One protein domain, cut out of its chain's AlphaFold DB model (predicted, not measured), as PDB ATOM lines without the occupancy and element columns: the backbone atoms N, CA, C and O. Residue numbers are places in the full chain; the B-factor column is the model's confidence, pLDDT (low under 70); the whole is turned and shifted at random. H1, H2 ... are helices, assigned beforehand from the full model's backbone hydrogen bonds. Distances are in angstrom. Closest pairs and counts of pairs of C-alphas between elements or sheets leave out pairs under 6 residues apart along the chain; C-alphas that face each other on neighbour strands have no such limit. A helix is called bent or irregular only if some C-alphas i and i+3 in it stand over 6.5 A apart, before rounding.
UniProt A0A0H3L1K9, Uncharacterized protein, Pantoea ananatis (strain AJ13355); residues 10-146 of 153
ATOM      1  N   GLU A  10    -101.252 -66.341  31.038       81.81
ATOM      2  CA  GLU A  10    -100.113 -66.024  30.162       81.81
ATOM      3  C   GLU A  10     -99.152 -65.011  30.809       81.81
ATOM      4  O   GLU A  10     -97.931 -65.164  30.738       81.81
ATOM      5  N   GLN A  11     -99.676 -63.989  31.497       86.44
ATOM      6  CA  GLN A  11     -98.853 -63.035  32.249       86.44
ATOM      7  C   GLN A  11     -98.093 -63.703  33.399       86.44
ATOM      8  O   GLN A  11     -96.931 -63.371  33.644       86.44
ATOM      9  N   GLN A  12     -98.726 -64.645  34.099       85.69
ATOM     10  CA  GLN A  12     -98.109 -65.378  35.199       85.69
ATOM     11  C   GLN A  12     -97.008 -66.332  34.708       85.69
ATOM     12  O   GLN A  12     -95.935 -66.396  35.316       85.69
ATOM     13  N   GLU A  13     -97.234 -67.030  33.595       86.56
ATOM     14  CA  GLU A  13     -96.229 -67.878  32.942       86.56
ATOM     15  C   GLU A  13     -95.040 -67.037  32.458       86.56
ATOM     16  O   GLU A  13     -93.899 -67.313  32.833       86.56
ATOM     17  N   THR A  14     -95.304 -65.922  31.767       89.31
ATOM     18  CA  THR A  14     -94.265 -64.992  31.287       89.31
ATOM     19  C   THR A  14     -93.428 -64.421  32.437       89.31
ATOM     20  O   THR A  14     -92.202 -64.335  32.346       89.31
ATOM     21  N   ALA A  15     -94.061 -64.039  33.552       91.75
ATOM     22  CA  ALA A  15     -93.353 -63.530  34.728       91.75
ATOM     23  C   ALA A  15     -92.448 -64.598  35.363       91.75
ATOM     24  O   ALA A  15     -91.344 -64.288  35.819       91.75
ATOM     25  N   THR A  16     -92.893 -65.855  35.361       92.06
ATOM     26  CA  THR A  16     -92.127 -66.988  35.895       92.06
ATOM     27  C   THR A  16     -90.914 -67.295  35.014       92.06
ATOM     28  O   THR A  16     -89.809 -67.476  35.529       92.06
ATOM     29  N   GLU A  17     -91.081 -67.277  33.690       93.38
ATOM     30  CA  GLU A  17     -89.975 -67.429  32.737       93.38
ATOM     31  C   GLU A  17     -88.953 -66.292  32.861       93.38
ATOM     32  O   GLU A  17     -87.748 -66.546  32.943       93.38
ATOM     33  N   LEU A  18     -89.417 -65.039  32.963       94.31
ATOM     34  CA  LEU A  18     -88.550 -63.877  33.160       94.31
ATOM     35  C   LEU A  18     -87.738 -63.998  34.458       94.31
ATOM     36  O   LEU A  18     -86.529 -63.762  34.454       94.31
ATOM     37  N   ALA A  19     -88.371 -64.409  35.560       94.56
ATOM     38  CA  ALA A  19     -87.686 -64.637  36.832       94.56
ATOM     39  C   ALA A  19     -86.625 -65.749  36.723       94.56
ATOM     40  O   ALA A  19     -85.523 -65.619  37.271       94.56
ATOM     41  N   GLY A  20     -86.918 -66.812  35.966       93.94
ATOM     42  CA  GLY A  20     -85.958 -67.870  35.647       93.94
ATOM     43  C   GLY A  20     -84.739 -67.348  34.881       93.94
ATOM     44  O   GLY A  20     -83.600 -67.629  35.265       93.94
ATOM     45  N   LEU A  21     -84.961 -66.522  33.852       94.56
ATOM     46  CA  LEU A  21     -83.897 -65.895  33.058       94.56
ATOM     47  C   LEU A  21     -83.043 -64.923  33.884       94.56
ATOM     48  O   LEU A  21     -81.814 -64.935  33.761       94.56
ATOM     49  N   ILE A  22     -83.665 -64.118  34.754       94.31
ATOM     50  CA  ILE A  22     -82.961 -63.220  35.685       94.31
ATOM     51  C   ILE A  22     -82.058 -64.040  36.608       94.31
ATOM     52  O   ILE A  22     -80.853 -63.797  36.663       94.31
ATOM     53  N   THR A  23     -82.600 -65.082  37.241       94.06
ATOM     54  CA  THR A  23     -81.841 -65.960  38.146       94.06
ATOM     55  C   THR A  23     -80.659 -66.626  37.433       94.06
ATOM     56  O   THR A  23     -79.559 -66.743  37.981       94.06
ATOM     57  N   GLN A  24     -80.855 -67.075  36.190       92.25
ATOM     58  CA  GLN A  24     -79.786 -67.670  35.391       92.25
ATOM     59  C   GLN A  24     -78.690 -66.648  35.058       92.25
ATOM     60  O   GLN A  24     -77.503 -66.973  35.149       92.25
ATOM     61  N   ARG A  25     -79.066 -65.412  34.711       90.12
ATOM     62  CA  ARG A  25     -78.115 -64.321  34.467       90.12
ATOM     63  C   ARG A  25     -77.339 -63.950  35.723       90.12
ATOM     64  O   ARG A  25     -76.115 -63.855  35.656       90.12
ATOM     65  N   GLU A  26     -78.004 -63.815  36.864       92.19
ATOM     66  CA  GLU A  26     -77.367 -63.493  38.145       92.19
ATOM     67  C   GLU A  26     -76.302 -64.517  38.544       92.19
ATOM     68  O   GLU A  26     -75.236 -64.136  39.023       92.19
ATOM     69  N   LYS A  27     -76.518 -65.807  38.256       91.38
ATOM     70  CA  LYS A  27     -75.505 -66.854  38.476       91.38
ATOM     71  C   LYS A  27     -74.252 -66.681  37.609       91.38
ATOM     72  O   LYS A  27     -73.165 -67.072  38.030       91.38
ATOM     73  N   GLN A  28     -74.379 -66.108  36.412       89.81
ATOM     74  CA  GLN A  28     -73.260 -65.901  35.482       89.81
ATOM     75  C   GLN A  28     -72.469 -64.617  35.772       89.81
ATOM     76  O   GLN A  28     -71.257 -64.576  35.535       89.81
ATOM     77  N   LEU A  29     -73.130 -63.576  36.294       88.88
ATOM     78  CA  LEU A  29     -72.539 -62.248  36.504       88.88
ATOM     79  C   LEU A  29     -71.226 -62.259  37.314       88.88
ATOM     80  O   LEU A  29     -70.285 -61.591  36.881       88.88
ATOM     81  N   PRO A  30     -71.078 -63.017  38.421       88.25
ATOM     82  CA  PRO A  30     -69.831 -63.035  39.185       88.25
ATOM     83  C   PRO A  30     -68.639 -63.589  38.399       88.25
ATOM     84  O   PRO A  30     -67.527 -63.087  38.541       88.25
ATOM     85  N   GLY A  31     -68.862 -64.615  37.571       88.19
ATOM     86  CA  GLY A  31     -67.818 -65.178  36.714       88.19
ATOM     87  C   GLY A  31     -67.395 -64.189  35.630       88.19
ATOM     88  O   GLY A  31     -66.206 -63.970  35.414       88.19
ATOM     89  N   LEU A  32     -68.367 -63.518  35.006       89.62
ATOM     90  CA  LEU A  32     -68.104 -62.498  33.991       89.62
ATOM     91  C   LEU A  32     -67.379 -61.273  34.569       89.62
ATOM     92  O   LEU A  32     -66.479 -60.727  33.929       89.62
ATOM     93  N   ALA A  33     -67.748 -60.853  35.782       90.25
ATOM     94  CA  ALA A  33     -67.106 -59.749  36.486       90.25
ATOM     95  C   ALA A  33     -65.639 -60.063  36.812       90.25
ATOM     96  O   ALA A  33     -64.775 -59.207  36.613       90.25
ATOM     97  N   ASP A  34     -65.349 -61.293  37.244       91.75
ATOM     98  CA  ASP A  34     -63.981 -61.733  37.519       91.75
ATOM     99  C   ASP A  34     -63.130 -61.777  36.242       91.75
ATOM    100  O   ASP A  34     -62.061 -61.170  36.196       91.75
ATOM    101  N   VAL A  35     -63.634 -62.397  35.168       92.94
ATOM    102  CA  VAL A  35     -62.939 -62.452  33.868       92.94
ATOM    103  C   VAL A  35     -62.675 -61.047  33.323       92.94
ATOM    104  O   VAL A  35     -61.558 -60.745  32.899       92.94
ATOM    105  N   THR A  36     -63.673 -60.162  33.386       94.62
ATOM    106  CA  THR A  36     -63.519 -58.747  33.013       94.62
ATOM    107  C   THR A  36     -62.422 -58.081  33.843       94.62
ATOM    108  O   THR A  36     -61.546 -57.416  33.292       94.62
ATOM    109  N   GLY A  37     -62.407 -58.308  35.160       95.06
ATOM    110  CA  GLY A  37     -61.391 -57.747  36.044       95.06
ATOM    111  C   GLY A  37     -59.978 -58.271  35.789       95.06
ATOM    112  O   GLY A  37     -59.020 -57.501  35.864       95.06
ATOM    113  N   GLN A  38     -59.830 -59.547  35.427       94.44
ATOM    114  CA  GLN A  38     -58.544 -60.128  35.032       94.44
ATOM    115  C   GLN A  38     -58.026 -59.519  33.723       94.44
ATOM    116  O   GLN A  38     -56.858 -59.138  33.639       94.44
ATOM    117  N   LYS A  39     -58.890 -59.366  32.712       95.81
ATOM    118  CA  LYS A  39     -58.519 -58.739  31.432       95.81
ATOM    119  C   LYS A  39     -58.168 -57.266  31.604       95.81
ATOM    120  O   LYS A  39     -57.147 -56.823  31.084       95.81
ATOM    121  N   ALA A  40     -58.954 -56.532  32.388       96.38
ATOM    122  CA  ALA A  40     -58.673 -55.140  32.706       96.38
ATOM    123  C   ALA A  40     -57.352 -54.982  33.474       96.38
ATOM    124  O   ALA A  40     -56.589 -54.060  33.197       96.38
ATOM    125  N   HIS A  41     -57.034 -55.904  34.390       95.25
ATOM    126  CA  HIS A  41     -55.731 -55.918  35.049       95.25
ATOM    127  C   HIS A  41     -54.581 -56.101  34.059       95.25
ATOM    128  O   HIS A  41     -53.635 -55.318  34.106       95.25
ATOM    129  N   ALA A  42     -54.669 -57.111  33.192       95.81
ATOM    130  CA  ALA A  42     -53.634 -57.395  32.205       95.81
ATOM    131  C   ALA A  42     -53.424 -56.208  31.256       95.81
ATOM    132  O   ALA A  42     -52.285 -55.832  31.000       95.81
ATOM    133  N   TYR A  43     -54.509 -55.578  30.794       96.19
ATOM    134  CA  TYR A  43     -54.443 -54.367  29.978       96.19
ATOM    135  C   TYR A  43     -53.735 -53.217  30.705       96.19
ATOM    136  O   TYR A  43     -52.797 -52.659  30.150       96.19
ATOM    137  N   VAL A  44     -54.138 -52.892  31.942       95.75
ATOM    138  CA  VAL A  44     -53.524 -51.792  32.710       95.75
ATOM    139  C   VAL A  44     -52.034 -52.037  32.922       95.75
ATOM    140  O   VAL A  44     -51.235 -51.159  32.635       95.75
ATOM    141  N   THR A  45     -51.652 -53.239  33.357       95.25
ATOM    142  CA  THR A  45     -50.241 -53.572  33.601       95.25
ATOM    143  C   THR A  45     -49.416 -53.569  32.315       95.25
ATOM    144  O   THR A  45     -48.270 -53.136  32.324       95.25
ATOM    145  N   CYS A  46     -49.987 -54.027  31.199       95.06
ATOM    146  CA  CYS A  46     -49.314 -53.970  29.906       95.06
ATOM    147  C   CYS A  46     -49.134 -52.524  29.425       95.06
ATOM    148  O   CYS A  46     -48.049 -52.168  28.981       95.06
ATOM    149  N   HIS A  47     -50.174 -51.691  29.554       95.50
ATOM    150  CA  HIS A  47     -50.119 -50.271  29.198       95.50
ATOM    151  C   HIS A  47     -49.057 -49.540  30.019       95.50
ATOM    152  O   HIS A  47     -48.174 -48.930  29.431       95.50
ATOM    153  N   GLU A  48     -49.077 -49.693  31.347       93.56
ATOM    154  CA  GLU A  48     -48.078 -49.097  32.246       93.56
ATOM    155  C   GLU A  48     -46.654 -49.480  31.827       93.56
ATOM    156  O   GLU A  48     -45.808 -48.605  31.690       93.56
ATOM    157  N   ARG A  49     -46.408 -50.764  31.538       94.69
ATOM    158  CA  ARG A  49     -45.080 -51.243  31.136       94.69
ATOM    159  C   ARG A  49     -44.630 -50.710  29.776       94.69
ATOM    160  O   ARG A  49     -43.481 -50.320  29.638       94.69
ATOM    161  N   ILE A  50     -45.516 -50.692  28.779       92.50
ATOM    162  CA  ILE A  50     -45.195 -50.146  27.449       92.50
ATOM    163  C   ILE A  50     -44.863 -48.658  27.554       92.50
ATOM    164  O   ILE A  50     -43.934 -48.193  26.900       92.50
ATOM    165  N   MET A  51     -45.622 -47.915  28.361       92.19
ATOM    166  CA  MET A  51     -45.383 -46.492  28.566       92.19
ATOM    167  C   MET A  51     -44.046 -46.240  29.259       92.19
ATOM    168  O   MET A  51     -43.295 -45.396  28.787       92.19
ATOM    169  N   ASP A  52     -43.744 -46.986  30.320       91.94
ATOM    170  CA  ASP A  52     -42.477 -46.906  31.056       91.94
ATOM    171  C   ASP A  52     -41.284 -47.194  30.130       91.94
ATOM    172  O   ASP A  52     -40.445 -46.325  29.901       91.94
ATOM    173  N   GLU A  53     -41.299 -48.352  29.454       94.19
ATOM    174  CA  GLU A  53     -40.239 -48.765  28.523       94.19
ATOM    175  C   GLU A  53     -40.064 -47.768  27.360       94.19
ATOM    176  O   GLU A  53     -38.942 -47.506  26.920       94.19
ATOM    177  N   ARG A  54     -41.157 -47.190  26.837       92.00
ATOM    178  CA  ARG A  54     -41.070 -46.218  25.737       92.00
ATOM    179  C   ARG A  54     -40.544 -44.867  26.205       92.00
ATOM    180  O   ARG A  54     -39.772 -44.259  25.470       92.00
ATOM    181  N   ILE A  55     -40.961 -44.391  27.377       90.56
ATOM    182  CA  ILE A  55     -40.466 -43.131  27.944       90.56
ATOM    183  C   ILE A  55     -38.962 -43.237  28.195       90.56
ATOM    184  O   ILE A  55     -38.232 -42.347  27.763       90.56
ATOM    185  N   ASP A  56     -38.498 -44.338  28.786       93.50
ATOM    186  CA  ASP A  56     -37.070 -44.584  29.001       93.50
ATOM    187  C   ASP A  56     -36.298 -44.583  27.677       93.50
ATOM    188  O   ASP A  56     -35.308 -43.867  27.536       93.50
ATOM    189  N   ALA A  57     -36.801 -45.284  26.656       93.38
ATOM    190  CA  ALA A  57     -36.166 -45.304  25.340       93.38
ATOM    191  C   ALA A  57     -36.084 -43.911  24.687       93.38
ATOM    192  O   ALA A  57     -35.093 -43.597  24.032       93.38
ATOM    193  N   LEU A  58     -37.113 -43.073  24.851       90.81
ATOM    194  CA  LEU A  58     -37.122 -41.702  24.331       90.81
ATOM    195  C   LEU A  58     -36.133 -40.799  25.076       90.81
ATOM    196  O   LEU A  58     -35.488 -39.951  24.458       90.81
ATOM    197  N   ILE A  59     -36.003 -40.980  26.393       91.38
ATOM    198  CA  ILE A  59     -34.997 -40.284  27.200       91.38
ATOM    199  C   ILE A  59     -33.597 -40.699  26.740       91.38
ATOM    200  O   ILE A  59     -32.764 -39.834  26.469       91.38
ATOM    201  N   ASP A  60     -33.349 -41.999  26.584       94.00
ATOM    202  CA  ASP A  60     -32.067 -42.521  26.115       94.00
ATOM    203  C   ASP A  60     -31.717 -42.000  24.717       94.00
ATOM    204  O   ASP A  60     -30.612 -41.505  24.501       94.00
ATOM    205  N   GLU A  61     -32.660 -42.041  23.774       92.81
ATOM    206  CA  GLU A  61     -32.473 -41.515  22.418       92.81
ATOM    207  C   GLU A  61     -32.128 -40.019  22.436       92.81
ATOM    208  O   GLU A  61     -31.192 -39.585  21.756       92.81
ATOM    209  N   PHE A  62     -32.810 -39.234  23.276       91.12
ATOM    210  CA  PHE A  62     -32.490 -37.824  23.468       91.12
ATOM    211  C   PHE A  62     -31.050 -37.629  23.961       91.12
ATOM    212  O   PHE A  62     -30.319 -36.796  23.421       91.12
ATOM    213  N   PHE A  63     -30.608 -38.402  24.956       92.12
ATOM    214  CA  PHE A  63     -29.241 -38.307  25.472       92.12
ATOM    215  C   PHE A  63     -28.189 -38.834  24.492       92.12
ATOM    216  O   PHE A  63     -27.079 -38.304  24.461       92.12
ATOM    217  N   ILE A  64     -28.514 -39.813  23.651       93.38
ATOM    218  CA  ILE A  64     -27.622 -40.268  22.580       93.38
ATOM    219  C   ILE A  64     -27.396 -39.145  21.560       93.38
ATOM    220  O   ILE A  64     -26.258 -38.905  21.155       93.38
ATOM    221  N   LEU A  65     -28.459 -38.438  21.166       93.25
ATOM    222  CA  LEU A  65     -28.392 -37.386  20.148       93.25
ATOM    223  C   LEU A  65     -27.814 -36.069  20.684       93.25
ATOM    224  O   LEU A  65     -27.016 -35.427  20.005       93.25
ATOM    225  N   HIS A  66     -28.190 -35.673  21.901       93.25
ATOM    226  CA  HIS A  66     -27.906 -34.340  22.447       93.25
ATOM    227  C   HIS A  66     -27.010 -34.353  23.689       93.25
ATOM    228  O   HIS A  66     -26.624 -33.294  24.186       93.25
ATOM    229  N   GLY A  67     -26.641 -35.523  24.211       90.44
ATOM    230  CA  GLY A  67     -25.916 -35.639  25.479       90.44
ATOM    231  C   GLY A  67     -24.544 -34.969  25.466       90.44
ATOM    232  O   GLY A  67     -24.161 -34.348  26.457       90.44
ATOM    233  N   VAL A  68     -23.818 -35.026  24.344       90.56
ATOM    234  CA  VAL A  68     -22.517 -34.348  24.197       90.56
ATOM    235  C   VAL A  68     -22.677 -32.830  24.242       90.56
ATOM    236  O   VAL A  68     -21.927 -32.152  24.951       90.56
ATOM    237  N   GLU A  69     -23.663 -32.291  23.524       93.56
ATOM    238  CA  GLU A  69     -23.960 -30.856  23.496       93.56
ATOM    239  C   GLU A  69     -24.406 -30.370  24.876       93.56
ATOM    240  O   GLU A  69     -23.837 -29.418  25.412       93.56
ATOM    241  N   LEU A  70     -25.350 -31.082  25.498       89.06
ATOM    242  CA  LEU A  70     -25.840 -30.786  26.840       89.06
ATOM    243  C   LEU A  70     -24.701 -30.801  27.864       89.06
ATOM    244  O   LEU A  70     -24.540 -29.847  28.622       89.06
ATOM    245  N   THR A  71     -23.866 -31.839  27.857       84.00
ATOM    246  CA  THR A  71     -22.723 -31.946  28.778       84.00
ATOM    247  C   THR A  71     -21.718 -30.814  28.558       84.00
ATOM    248  O   THR A  71     -21.193 -30.254  29.519       84.00
ATOM    249  N   SER A  72     -21.472 -30.432  27.305       85.31
ATOM    250  CA  SER A  72     -20.564 -29.328  26.970       85.31
ATOM    251  C   SER A  72     -21.097 -27.985  27.473       85.31
ATOM    252  O   SER A  72     -20.357 -27.222  28.093       85.31
ATOM    253  N   LEU A  73     -22.394 -27.719  27.293       89.25
ATOM    254  CA  LEU A  73     -23.052 -26.518  27.813       89.25
ATOM    255  C   LEU A  73     -23.039 -26.476  29.343       89.25
ATOM    256  O   LEU A  73     -22.752 -25.430  29.929       89.25
ATOM    257  N   LEU A  74     -23.293 -27.609  30.002       84.94
ATOM    258  CA  LEU A  74     -23.223 -27.717  31.458       84.94
ATOM    259  C   LEU A  74     -21.804 -27.440  31.973       84.94
ATOM    260  O   LEU A  74     -21.647 -26.704  32.949       84.94
ATOM    261  N   ARG A  75     -20.762 -27.938  31.297       79.94
ATOM    262  CA  ARG A  75     -19.359 -27.620  31.625       79.94
ATOM    263  C   ARG A  75     -19.046 -26.137  31.445       79.94
ATOM    264  O   ARG A  75     -18.459 -25.519  32.326       79.94
ATOM    265  N   MET A  76     -19.497 -25.527  30.350       84.38
ATOM    266  CA  MET A  76     -19.332 -24.083  30.149       84.38
ATOM    267  C   MET A  76     -20.052 -23.273  31.235       84.38
ATOM    268  O   MET A  76     -19.521 -22.272  31.717       84.38
ATOM    269  N   LYS A  77     -21.248 -23.708  31.650       84.12
ATOM    270  CA  LYS A  77     -22.013 -23.057  32.717       84.12
ATOM    271  C   LYS A  77     -21.338 -23.206  34.082       84.12
ATOM    272  O   LYS A  77     -21.324 -22.244  34.844       84.12
ATOM    273  N   TYR A  78     -20.738 -24.364  34.351       77.06
ATOM    274  CA  TYR A  78     -19.909 -24.608  35.531       77.06
ATOM    275  C   TYR A  78     -18.764 -23.591  35.629       77.06
ATOM    276  O   TYR A  78     -18.661 -22.895  36.636       77.06
ATOM    277  N   SER A  79     -18.005 -23.377  34.549       76.81
ATOM    278  CA  SER A  79     -16.919 -22.381  34.546       76.81
ATOM    279  C   SER A  79     -17.400 -20.949  34.806       76.81
ATOM    280  O   SER A  79     -16.640 -20.124  35.306       76.81
ATOM    281  N   GLN A  80     -18.648 -20.617  34.461       80.50
ATOM    282  CA  GLN A  80     -19.237 -19.317  34.809       80.50
ATOM    283  C   GLN A  80     -19.591 -19.241  36.296       80.50
ATOM    284  O   GLN A  80     -19.349 -18.226  36.938       80.50
ATOM    285  N   PHE A  81     -20.117 -20.322  36.873       78.75
ATOM    286  CA  PHE A  81     -20.441 -20.355  38.295       78.75
ATOM    287  C   PHE A  81     -19.219 -20.174  39.200       78.75
ATOM    288  O   PHE A  81     -19.334 -19.476  40.209       78.75
ATOM    289  N   GLU A  82     -18.069 -20.739  38.824       71.25
ATOM    290  CA  GLU A  82     -16.798 -20.528  39.534       71.25
ATOM    291  C   GLU A  82     -16.326 -19.071  39.474       71.25
ATOM    292  O   GLU A  82     -15.794 -18.550  40.453       71.25
ATOM    293  N   ARG A  83     -16.539 -18.394  38.339       73.81
ATOM    294  CA  ARG A  83     -16.134 -16.993  38.139       73.81
ATOM    295  C   ARG A  83     -17.010 -16.010  38.905       73.81
ATOM    296  O   ARG A  83     -16.492 -15.044  39.458       73.81
ATOM    297  N   ASP A  84     -18.313 -16.270  38.951       76.31
ATOM    298  CA  ASP A  84     -19.300 -15.334  39.494       76.31
ATOM    299  C   ASP A  84     -19.593 -15.559  40.990       76.31
ATOM    300  O   ASP A  84     -20.419 -14.856  41.571       76.31
ATOM    301  N   GLY A  85     -18.947 -16.545  41.630       68.75
ATOM    302  CA  GLY A  85     -19.187 -16.878  43.040       68.75
ATOM    303  C   GLY A  85     -20.613 -17.375  43.293       68.75
ATOM    304  O   GLY A  85     -21.245 -17.003  44.282       68.75
ATOM    305  N   SER A  86     -21.142 -18.173  42.363       69.19
ATOM    306  CA  SER A  86     -22.540 -18.611  42.352       69.19
ATOM    307  C   SER A  86     -22.976 -19.272  43.667       69.19
ATOM    308  O   SER A  86     -22.237 -20.097  44.212       69.19
ATOM    309  N   PRO A  87     -24.222 -19.041  44.129       65.75
ATOM    310  CA  PRO A  87     -24.781 -19.741  45.288       65.75
ATOM    311  C   PRO A  87     -24.924 -21.255  45.068       65.75
ATOM    312  O   PRO A  87     -25.166 -21.988  46.023       65.75
ATOM    313  N   HIS A  88     -24.778 -21.733  43.828       63.97
ATOM    314  CA  HIS A  88     -24.779 -23.156  43.491       63.97
ATOM    315  C   HIS A  88     -23.402 -23.827  43.627       63.97
ATOM    316  O   HIS A  88     -23.333 -25.045  43.533       63.97
ATOM    317  N   ALA A  89     -22.325 -23.064  43.859       63.41
ATOM    318  CA  ALA A  89     -20.955 -23.574  43.934       63.41
ATOM    319  C   ALA A  89     -20.351 -23.861  45.340       63.41
ATOM    320  O   ALA A  89     -19.189 -24.274  45.381       63.41
ATOM    321  N   PRO A  90     -21.017 -23.673  46.505       64.38
ATOM    322  CA  PRO A  90     -20.356 -23.952  47.779       64.38
ATOM    323  C   PRO A  90     -20.130 -25.464  47.965       64.38
ATOM    324  O   PRO A  90     -21.080 -26.241  47.976       64.38
ATOM    325  N   GLY A  91     -18.869 -25.874  48.152       65.12
ATOM    326  CA  GLY A  91     -18.495 -27.268  48.443       65.12
ATOM    327  C   GLY A  91     -18.381 -28.193  47.225       65.12
ATOM    328  O   GLY A  91     -18.366 -29.416  47.384       65.12
ATOM    329  N   VAL A  92     -18.302 -27.628  46.021       69.94
ATOM    330  CA  VAL A  92     -18.107 -28.380  44.778       69.94
ATOM    331  C   VAL A  92     -16.656 -28.847  44.646       69.94
ATOM    332  O   VAL A  92     -15.718 -28.093  44.900       69.94
ATOM    333  N   LEU A  93     -16.493 -30.098  44.236       67.06
ATOM    334  CA  LEU A  93     -15.241 -30.754  43.896       67.06
ATOM    335  C   LEU A  93     -15.354 -31.276  42.462       67.06
ATOM    336  O   LEU A  93     -16.060 -32.265  42.225       67.06
ATOM    337  N   GLU A  94     -14.615 -30.632  41.553       68.81
ATOM    338  CA  GLU A  94     -14.599 -30.957  40.124       68.81
ATOM    339  C   GLU A  94     -14.361 -32.459  39.893       68.81
ATOM    340  O   GLU A  94     -13.442 -33.069  40.444       68.81
ATOM    341  N   GLY A  95     -15.221 -33.076  39.087       66.94
ATOM    342  CA  GLY A  95     -15.200 -34.494  38.746       66.94
ATOM    343  C   GLY A  95     -15.687 -35.439  39.849       66.94
ATOM    344  O   GLY A  95     -15.781 -36.639  39.592       66.94
ATOM    345  N   ALA A  96     -16.011 -34.939  41.048       71.06
ATOM    346  CA  ALA A  96     -16.408 -35.765  42.191       71.06
ATOM    347  C   ALA A  96     -17.873 -35.571  42.610       71.06
ATOM    348  O   ALA A  96     -18.557 -36.559  42.871       71.06
ATOM    349  N   ASN A  97     -18.371 -34.329  42.684       71.00
ATOM    350  CA  ASN A  97     -19.747 -34.055  43.131       71.00
ATOM    351  C   ASN A  97     -20.483 -32.969  42.322       71.00
ATOM    352  O   ASN A  97     -21.566 -32.541  42.732       71.00
ATOM    353  N   ASP A  98     -19.939 -32.555  41.174       69.06
ATOM    354  CA  ASP A  98     -20.486 -31.476  40.333       69.06
ATOM    355  C   ASP A  98     -21.944 -31.718  39.945       69.06
ATOM    356  O   ASP A  98     -22.784 -30.818  40.013       69.06
ATOM    357  N   THR A  99     -22.263 -32.960  39.575       67.75
ATOM    358  CA  THR A  99     -23.609 -33.359  39.161       67.75
ATOM    359  C   THR A  99     -24.616 -33.231  40.296       67.75
ATOM    360  O   THR A  99     -25.713 -32.708  40.095       67.75
ATOM    361  N   ASP A 100     -24.233 -33.670  41.493       68.06
ATOM    362  CA  ASP A 100     -25.119 -33.720  42.658       68.06
ATOM    363  C   ASP A 100     -25.269 -32.351  43.338       68.06
ATOM    364  O   ASP A 100     -26.348 -31.989  43.808       68.06
ATOM    365  N   THR A 101     -24.205 -31.546  43.327       67.12
ATOM    366  CA  THR A 101     -24.153 -30.270  44.051       67.12
ATOM    367  C   THR A 101     -24.527 -29.098  43.148       67.12
ATOM    368  O   THR A 101     -25.387 -28.285  43.490       67.12
ATOM    369  N   LEU A 102     -23.924 -29.030  41.961       69.69
ATOM    370  CA  LEU A 102     -23.966 -27.855  41.095       69.69
ATOM    371  C   LEU A 102     -25.105 -27.939  40.076       69.69
ATOM    372  O   LEU A 102     -25.904 -27.010  39.927       69.69
ATOM    373  N   TYR A 103     -25.214 -29.078  39.393       73.38
ATOM    374  CA  TYR A 103     -26.218 -29.254  38.347       73.38
ATOM    375  C   TYR A 103     -27.596 -29.605  38.892       73.38
ATOM    376  O   TYR A 103     -28.580 -29.140  38.328       73.38
ATOM    377  N   ARG A 104     -27.702 -30.330  40.011       76.44
ATOM    378  CA  ARG A 104     -28.994 -30.711  40.601       76.44
ATOM    379  C   ARG A 104     -29.926 -29.517  40.807       76.44
ATOM    380  O   ARG A 104     -31.045 -29.523  40.304       76.44
ATOM    381  N   GLY A 105     -29.471 -28.484  41.517       77.94
ATOM    382  CA  GLY A 105     -30.287 -27.298  41.795       77.94
ATOM    383  C   GLY A 105     -30.594 -26.483  40.538       77.94
ATOM    384  O   GLY A 105     -31.736 -26.082  40.317       77.94
ATOM    385  N   TYR A 106     -29.588 -26.275  39.687       81.12
ATOM    386  CA  TYR A 106     -29.737 -25.505  38.453       81.12
ATOM    387  C   TYR A 106     -30.679 -26.184  37.444       81.12
ATOM    388  O   TYR A 106     -31.617 -25.550  36.963       81.12
ATOM    389  N   ILE A 107     -30.474 -27.475  37.164       84.44
ATOM    390  CA  ILE A 107     -31.290 -28.262  36.229       84.44
ATOM    391  C   ILE A 107     -32.716 -28.413  36.757       84.44
ATOM    392  O   ILE A 107     -33.649 -28.217  35.984       84.44
ATOM    393  N   MET A 108     -32.917 -28.695  38.052       83.31
ATOM    394  CA  MET A 108     -34.272 -28.783  38.615       83.31
ATOM    395  C   MET A 108     -35.038 -27.468  38.457       83.31
ATOM    396  O   MET A 108     -36.193 -27.487  38.040       83.31
ATOM    397  N   ASN A 109     -34.402 -26.326  38.734       84.81
ATOM    398  CA  ASN A 109     -35.037 -25.021  38.554       84.81
ATOM    399  C   ASN A 109     -35.361 -24.738  37.082       84.81
ATOM    400  O   ASN A 109     -36.434 -24.214  36.782       84.81
ATOM    401  N   LEU A 110     -34.461 -25.113  36.167       85.44
ATOM    402  CA  LEU A 110     -34.684 -24.988  34.729       85.44
ATOM    403  C   LEU A 110     -35.876 -25.849  34.284       85.44
ATOM    404  O   LEU A 110     -36.793 -25.338  33.648       85.44
ATOM    405  N   MET A 111     -35.898 -27.128  34.671       85.50
ATOM    406  CA  MET A 111     -36.997 -28.049  34.377       85.50
ATOM    407  C   MET A 111     -38.324 -27.517  34.914       85.50
ATOM    408  O   MET A 111     -39.274 -27.420  34.148       85.50
ATOM    409  N   LEU A 112     -38.374 -27.101  36.186       84.88
ATOM    410  CA  LEU A 112     -39.577 -26.542  36.811       84.88
ATOM    411  C   LEU A 112     -40.098 -25.307  36.075       84.88
ATOM    412  O   LEU A 112     -41.308 -25.160  35.902       84.88
ATOM    413  N   HIS A 113     -39.203 -24.411  35.656       84.94
ATOM    414  CA  HIS A 113     -39.588 -23.230  34.894       84.94
ATOM    415  C   HIS A 113     -40.267 -23.628  33.580       84.94
ATOM    416  O   HIS A 113     -41.386 -23.192  33.316       84.94
ATOM    417  N   TRP A 114     -39.645 -24.511  32.800       79.62
ATOM    418  CA  TRP A 114     -40.197 -24.945  31.519       79.62
ATOM    419  C   TRP A 114     -41.486 -25.755  31.679       79.62
ATOM    420  O   TRP A 114     -42.462 -25.460  30.997       79.62
ATOM    421  N   THR A 115     -41.563 -26.681  32.639       75.44
ATOM    422  CA  THR A 115     -42.775 -27.490  32.865       75.44
ATOM    423  C   THR A 115     -43.982 -26.671  33.324       75.44
ATOM    424  O   THR A 115     -45.118 -27.081  33.113       75.44
ATOM    425  N   ASN A 116     -43.761 -25.532  33.984       72.69
ATOM    426  CA  ASN A 116     -44.850 -24.682  34.473       72.69
ATOM    427  C   ASN A 116     -45.271 -23.599  33.467       72.69
ATOM    428  O   ASN A 116     -46.384 -23.089  33.571       72.69
ATOM    429  N   THR A 117     -44.389 -23.230  32.533       70.00
ATOM    430  CA  THR A 117     -44.607 -22.095  31.616       70.00
ATOM    431  C   THR A 117     -45.035 -22.552  30.220       70.00
ATOM    432  O   THR A 117     -45.803 -21.862  29.557       70.00
ATOM    433  N   GLU A 118     -44.603 -23.738  29.794       63.47
ATOM    434  CA  GLU A 118     -44.833 -24.288  28.459       63.47
ATOM    435  C   GLU A 118     -45.424 -25.698  28.595       63.47
ATOM    436  O   GLU A 118     -44.671 -26.650  28.758       63.47
ATOM    437  N   LEU A 119     -46.750 -25.883  28.542       58.47
ATOM    438  CA  LEU A 119     -47.306 -27.212  28.236       58.47
ATOM    439  C   LEU A 119     -48.687 -27.126  27.585       58.47
ATOM    440  O   LEU A 119     -49.636 -26.558  28.128       58.47
ATOM    441  N   PRO A 120     -48.808 -27.760  26.414       54.16
ATOM    442  CA  PRO A 120     -49.160 -29.179  26.380       54.16
ATOM    443  C   PRO A 120     -47.972 -30.065  25.992       54.16
ATOM    444  O   PRO A 120     -46.995 -29.582  25.428       54.16
ATOM    445  N   LEU A 121     -48.077 -31.380  26.242       56.97
ATOM    446  CA  LEU A 121     -47.172 -32.378  25.663       56.97
ATOM    447  C   LEU A 121     -47.199 -32.210  24.134       56.97
ATOM    448  O   LEU A 121     -48.113 -32.693  23.470       56.97
ATOM    449  N   MET A 122     -46.217 -31.507  23.570       52.12
ATOM    450  CA  MET A 122     -46.046 -31.385  22.117       52.12
ATOM    451  C   MET A 122     -45.264 -32.563  21.526       52.12
ATOM    452  O   MET A 122     -44.986 -32.583  20.327       52.12
ATOM    453  N   PHE A 123     -44.919 -33.556  22.345       63.56
ATOM    454  CA  PHE A 123     -44.183 -34.723  21.896       63.56
ATOM    455  C   PHE A 123     -45.124 -35.696  21.176       63.56
ATOM    456  O   PHE A 123     -45.933 -36.386  21.797       63.56
ATOM    457  N   ARG A 124     -45.043 -35.714  19.842       66.56
ATOM    458  CA  ARG A 124     -45.737 -36.692  18.998       66.56
ATOM    459  C   ARG A 124     -44.882 -37.944  18.884       66.56
ATOM    460  O   ARG A 124     -44.085 -38.070  17.964       66.56
ATOM    461  N   ASP A 125     -45.063 -38.850  19.830       86.25
ATOM    462  CA  ASP A 125     -44.611 -40.229  19.692       86.25
ATOM    463  C   ASP A 125     -45.784 -41.099  19.230       86.25
ATOM    464  O   ASP A 125     -46.883 -40.985  19.777       86.25
ATOM    465  N   ASP A 126     -45.574 -41.952  18.229       87.31
ATOM    466  CA  ASP A 126     -46.645 -42.769  17.646       87.31
ATOM    467  C   ASP A 126     -47.219 -43.779  18.650       87.31
ATOM    468  O   ASP A 126     -48.433 -43.994  18.685       87.31
ATOM    469  N   VAL A 127     -46.374 -44.361  19.509       86.81
ATOM    470  CA  VAL A 127     -46.798 -45.328  20.532       86.81
ATOM    471  C   VAL A 127     -47.621 -44.621  21.602       86.81
ATOM    472  O   VAL A 127     -48.722 -45.072  21.916       86.81
ATOM    473  N   ILE A 128     -47.145 -43.485  22.114       87.00
ATOM    474  CA  ILE A 128     -47.866 -42.685  23.115       87.00
ATOM    475  C   ILE A 128     -49.167 -42.119  22.528       87.00
ATOM    476  O   ILE A 128     -50.197 -42.113  23.201       87.00
ATOM    477  N   SER A 129     -49.154 -41.689  21.263       86.44
ATOM    478  CA  SER A 129     -50.342 -41.175  20.567       86.44
ATOM    479  C   SER A 129     -51.403 -42.257  20.379       86.44
ATOM    480  O   SER A 129     -52.593 -41.985  20.535       86.44
ATOM    481  N   LEU A 130     -50.983 -43.490  20.071       87.69
ATOM    482  CA  LEU A 130     -51.877 -44.631  19.897       87.69
ATOM    483  C   LEU A 130     -52.408 -45.167  21.234       87.69
ATOM    484  O   LEU A 130     -53.601 -45.434  21.364       87.69
ATOM    485  N   ALA A 131     -51.527 -45.353  22.218       87.25
ATOM    486  CA  ALA A 131     -51.870 -45.942  23.511       87.25
ATOM    487  C   ALA A 131     -52.573 -44.950  24.450       87.25
ATOM    488  O   ALA A 131     -53.282 -45.364  25.372       87.25
ATOM    489  N   GLY A 132     -52.375 -43.651  24.225       87.44
ATOM    490  CA  GLY A 132     -52.730 -42.588  25.152       87.44
ATOM    491  C   GLY A 132     -51.793 -42.543  26.368       87.44
ATOM    492  O   GLY A 132     -51.197 -43.554  26.742       87.44
ATOM    493  N   PRO A 133     -51.696 -41.387  27.048       84.00
ATOM    494  CA  PRO A 133     -50.784 -41.205  28.183       84.00
ATOM    495  C   PRO A 133     -51.178 -42.026  29.416       84.00
ATOM    496  O   PRO A 133     -50.358 -42.249  30.301       84.00
ATOM    497  N   TYR A 134     -52.434 -42.476  29.491       88.75
ATOM    498  CA  TYR A 134     -52.958 -43.236  30.618       88.75
ATOM    499  C   TYR A 134     -53.864 -44.368  30.132       88.75
ATOM    500  O   TYR A 134     -54.571 -44.190  29.134       88.75
ATOM    501  N   PRO A 135     -53.938 -45.488  30.876       90.50
ATOM    502  CA  PRO A 135     -54.924 -46.518  30.604       90.50
ATOM    503  C   PRO A 135     -56.342 -45.946  30.671       90.50
ATOM    504  O   PRO A 135     -56.640 -45.063  31.484       90.50
ATOM    505  N   PHE A 136     -57.255 -46.509  29.878       90.12
ATOM    506  CA  PHE A 136     -58.664 -46.120  29.921       90.12
ATOM    507  C   PHE A 136     -59.223 -46.170  31.354       90.12
ATOM    508  O   PHE A 136     -59.142 -47.194  32.039       90.12
ATOM    509  N   ARG A 137     -59.852 -45.076  31.809       89.75
ATOM    510  CA  ARG A 137     -60.329 -44.923  33.197       89.75
ATOM    511  C   ARG A 137     -61.263 -46.054  33.648       89.75
ATOM    512  O   ARG A 137     -61.210 -46.458  34.808       89.75
ATOM    513  N   GLY A 138     -62.103 -46.577  32.753       92.62
ATOM    514  CA  GLY A 138     -62.999 -47.696  33.068       92.62
ATOM    515  C   GLY A 138     -62.250 -48.992  33.390       92.62
ATOM    516  O   GLY A 138     -62.654 -49.715  34.297       92.62
ATOM    517  N   ALA A 139     -61.089 -49.225  32.771       92.81
ATOM    518  CA  ALA A 139     -60.285 -50.414  33.032       92.81
ATOM    519  C   ALA A 139     -59.765 -50.456  34.477       92.81
ATOM    520  O   ALA A 139     -59.660 -51.525  35.074       92.81
ATOM    521  N   TRP A 140     -59.514 -49.303  35.100       91.44
ATOM    522  CA  TRP A 140     -59.162 -49.246  36.521       91.44
ATOM    523  C   TRP A 140     -60.299 -49.682  37.441       91.44
ATOM    524  O   TRP A 140     -60.052 -50.307  38.476       91.44
ATOM    525  N   GLN A 141     -61.539 -49.356  37.083       93.12
ATOM    526  CA  GLN A 141     -62.716 -49.788  37.835       93.12
ATOM    527  C   GLN A 141     -62.955 -51.283  37.627       93.12
ATOM    528  O   GLN A 141     -63.154 -52.016  38.595       93.12
ATOM    529  N   ASP A 142     -62.842 -51.748  36.386       94.00
ATOM    530  CA  ASP A 142     -62.984 -53.157  36.039       94.00
ATOM    531  C   ASP A 142     -61.914 -54.019  36.704       94.00
ATOM    532  O   ASP A 142     -62.245 -55.041  37.302       94.00
ATOM    533  N   ARG A 143     -60.655 -53.564  36.741       92.06
ATOM    534  CA  ARG A 143     -59.542 -54.233  37.440       92.06
ATOM    535  C   ARG A 143     -59.879 -54.567  38.895       92.06
ATOM    536  O   ARG A 143     -59.399 -55.573  39.414       92.06
ATOM    537  N   ARG A 144     -60.694 -53.751  39.574       90.06
ATOM    538  CA  ARG A 144     -61.092 -53.981  40.976       90.06
ATOM    539  C   ARG A 144     -62.112 -55.109  41.140       90.06
ATOM    540  O   ARG A 144     -62.232 -55.620  42.247       90.06
ATOM    541  N   LYS A 145     -62.806 -55.516  40.071       89.25
ATOM    542  CA  LYS A 145     -63.807 -56.600  40.074       89.25
ATOM    543  C   LYS A 145     -63.181 -57.997  40.154       89.25
ATOM    544  O   LYS A 145     -63.892 -58.960  40.422       89.25
ATOM    545  N   ARG A 146     -61.864 -58.109  39.940       84.69
ATOM    546  CA  ARG A 146     -61.126 -59.376  40.036       84.69
ATOM    547  C   ARG A 146     -61.214 -59.956  41.450       84.69
ATOM    548  O   ARG A 146     -61.007 -59.242  42.437       84.69
TER     549      ARG A 146
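Overview. This is residues 10 to 146 of the 153 residues of an uncharacterized protein of Pantoea ananatis (strain AJ13355) (UniProt A0A0H3L1K9). One very long helix, H1, makes a thin rod and turns a corner near its far end; the chain then folds back through H2 to short H3 and H4, and H4 packs on H1a. The printed part has 137 residues, four named helices and no named strand, all helix. It is extended, radius of gyration of the C-alphas 27.9 A, spanning 97 by 29 by 28 A.

Arrangement. H1, residues 10 to 84, assigned as one helix by its hydrogen bonds, is bent: C-alphas 65 and 68 are 7.8 A apart. Its arms H1a, residues 10 to 65, and H1b, residues 68 to 84, stand at a steep tilt of 65 degrees. H2, residues 98 to 117, is close but not clearly touching H1b, closest C-alphas Tyr 78 and Leu 102, 7.6 A. H3, residues 126 to 131, only just touches H1a, with 3 pairs of C-alphas within 8 A, closest Met 51 and Ile 128, 7.1 A. H4, residues 137 to 143, touches H1a with its residues 33 to 44 alone, closest C-alphas Gly 37 and Arg 143, 4.2 A. Every O i to N i+4 pair is within hydrogen-bond range in H1b and H3; 50 of 52 are in H1a, 12 of 16 in H2, 2 of 3 in H4.

Along the chain. H1a, irregular with C-alphas 27 and 30 6.9 A apart, runs 77.9 A from C-alpha 10 at (-100.113, -66.024, 30.162); H1b measures 24.6 A, H2 27.3 A. H4 ends at C-alpha 143, (-59.542, -54.233, 37.440).

Size, cuts and confidence. The printed part has no cut; residues 85 to 97 make a long link. pLDDT is under 70 at residues 85 to 95, 98 to 102 and 118 to 124.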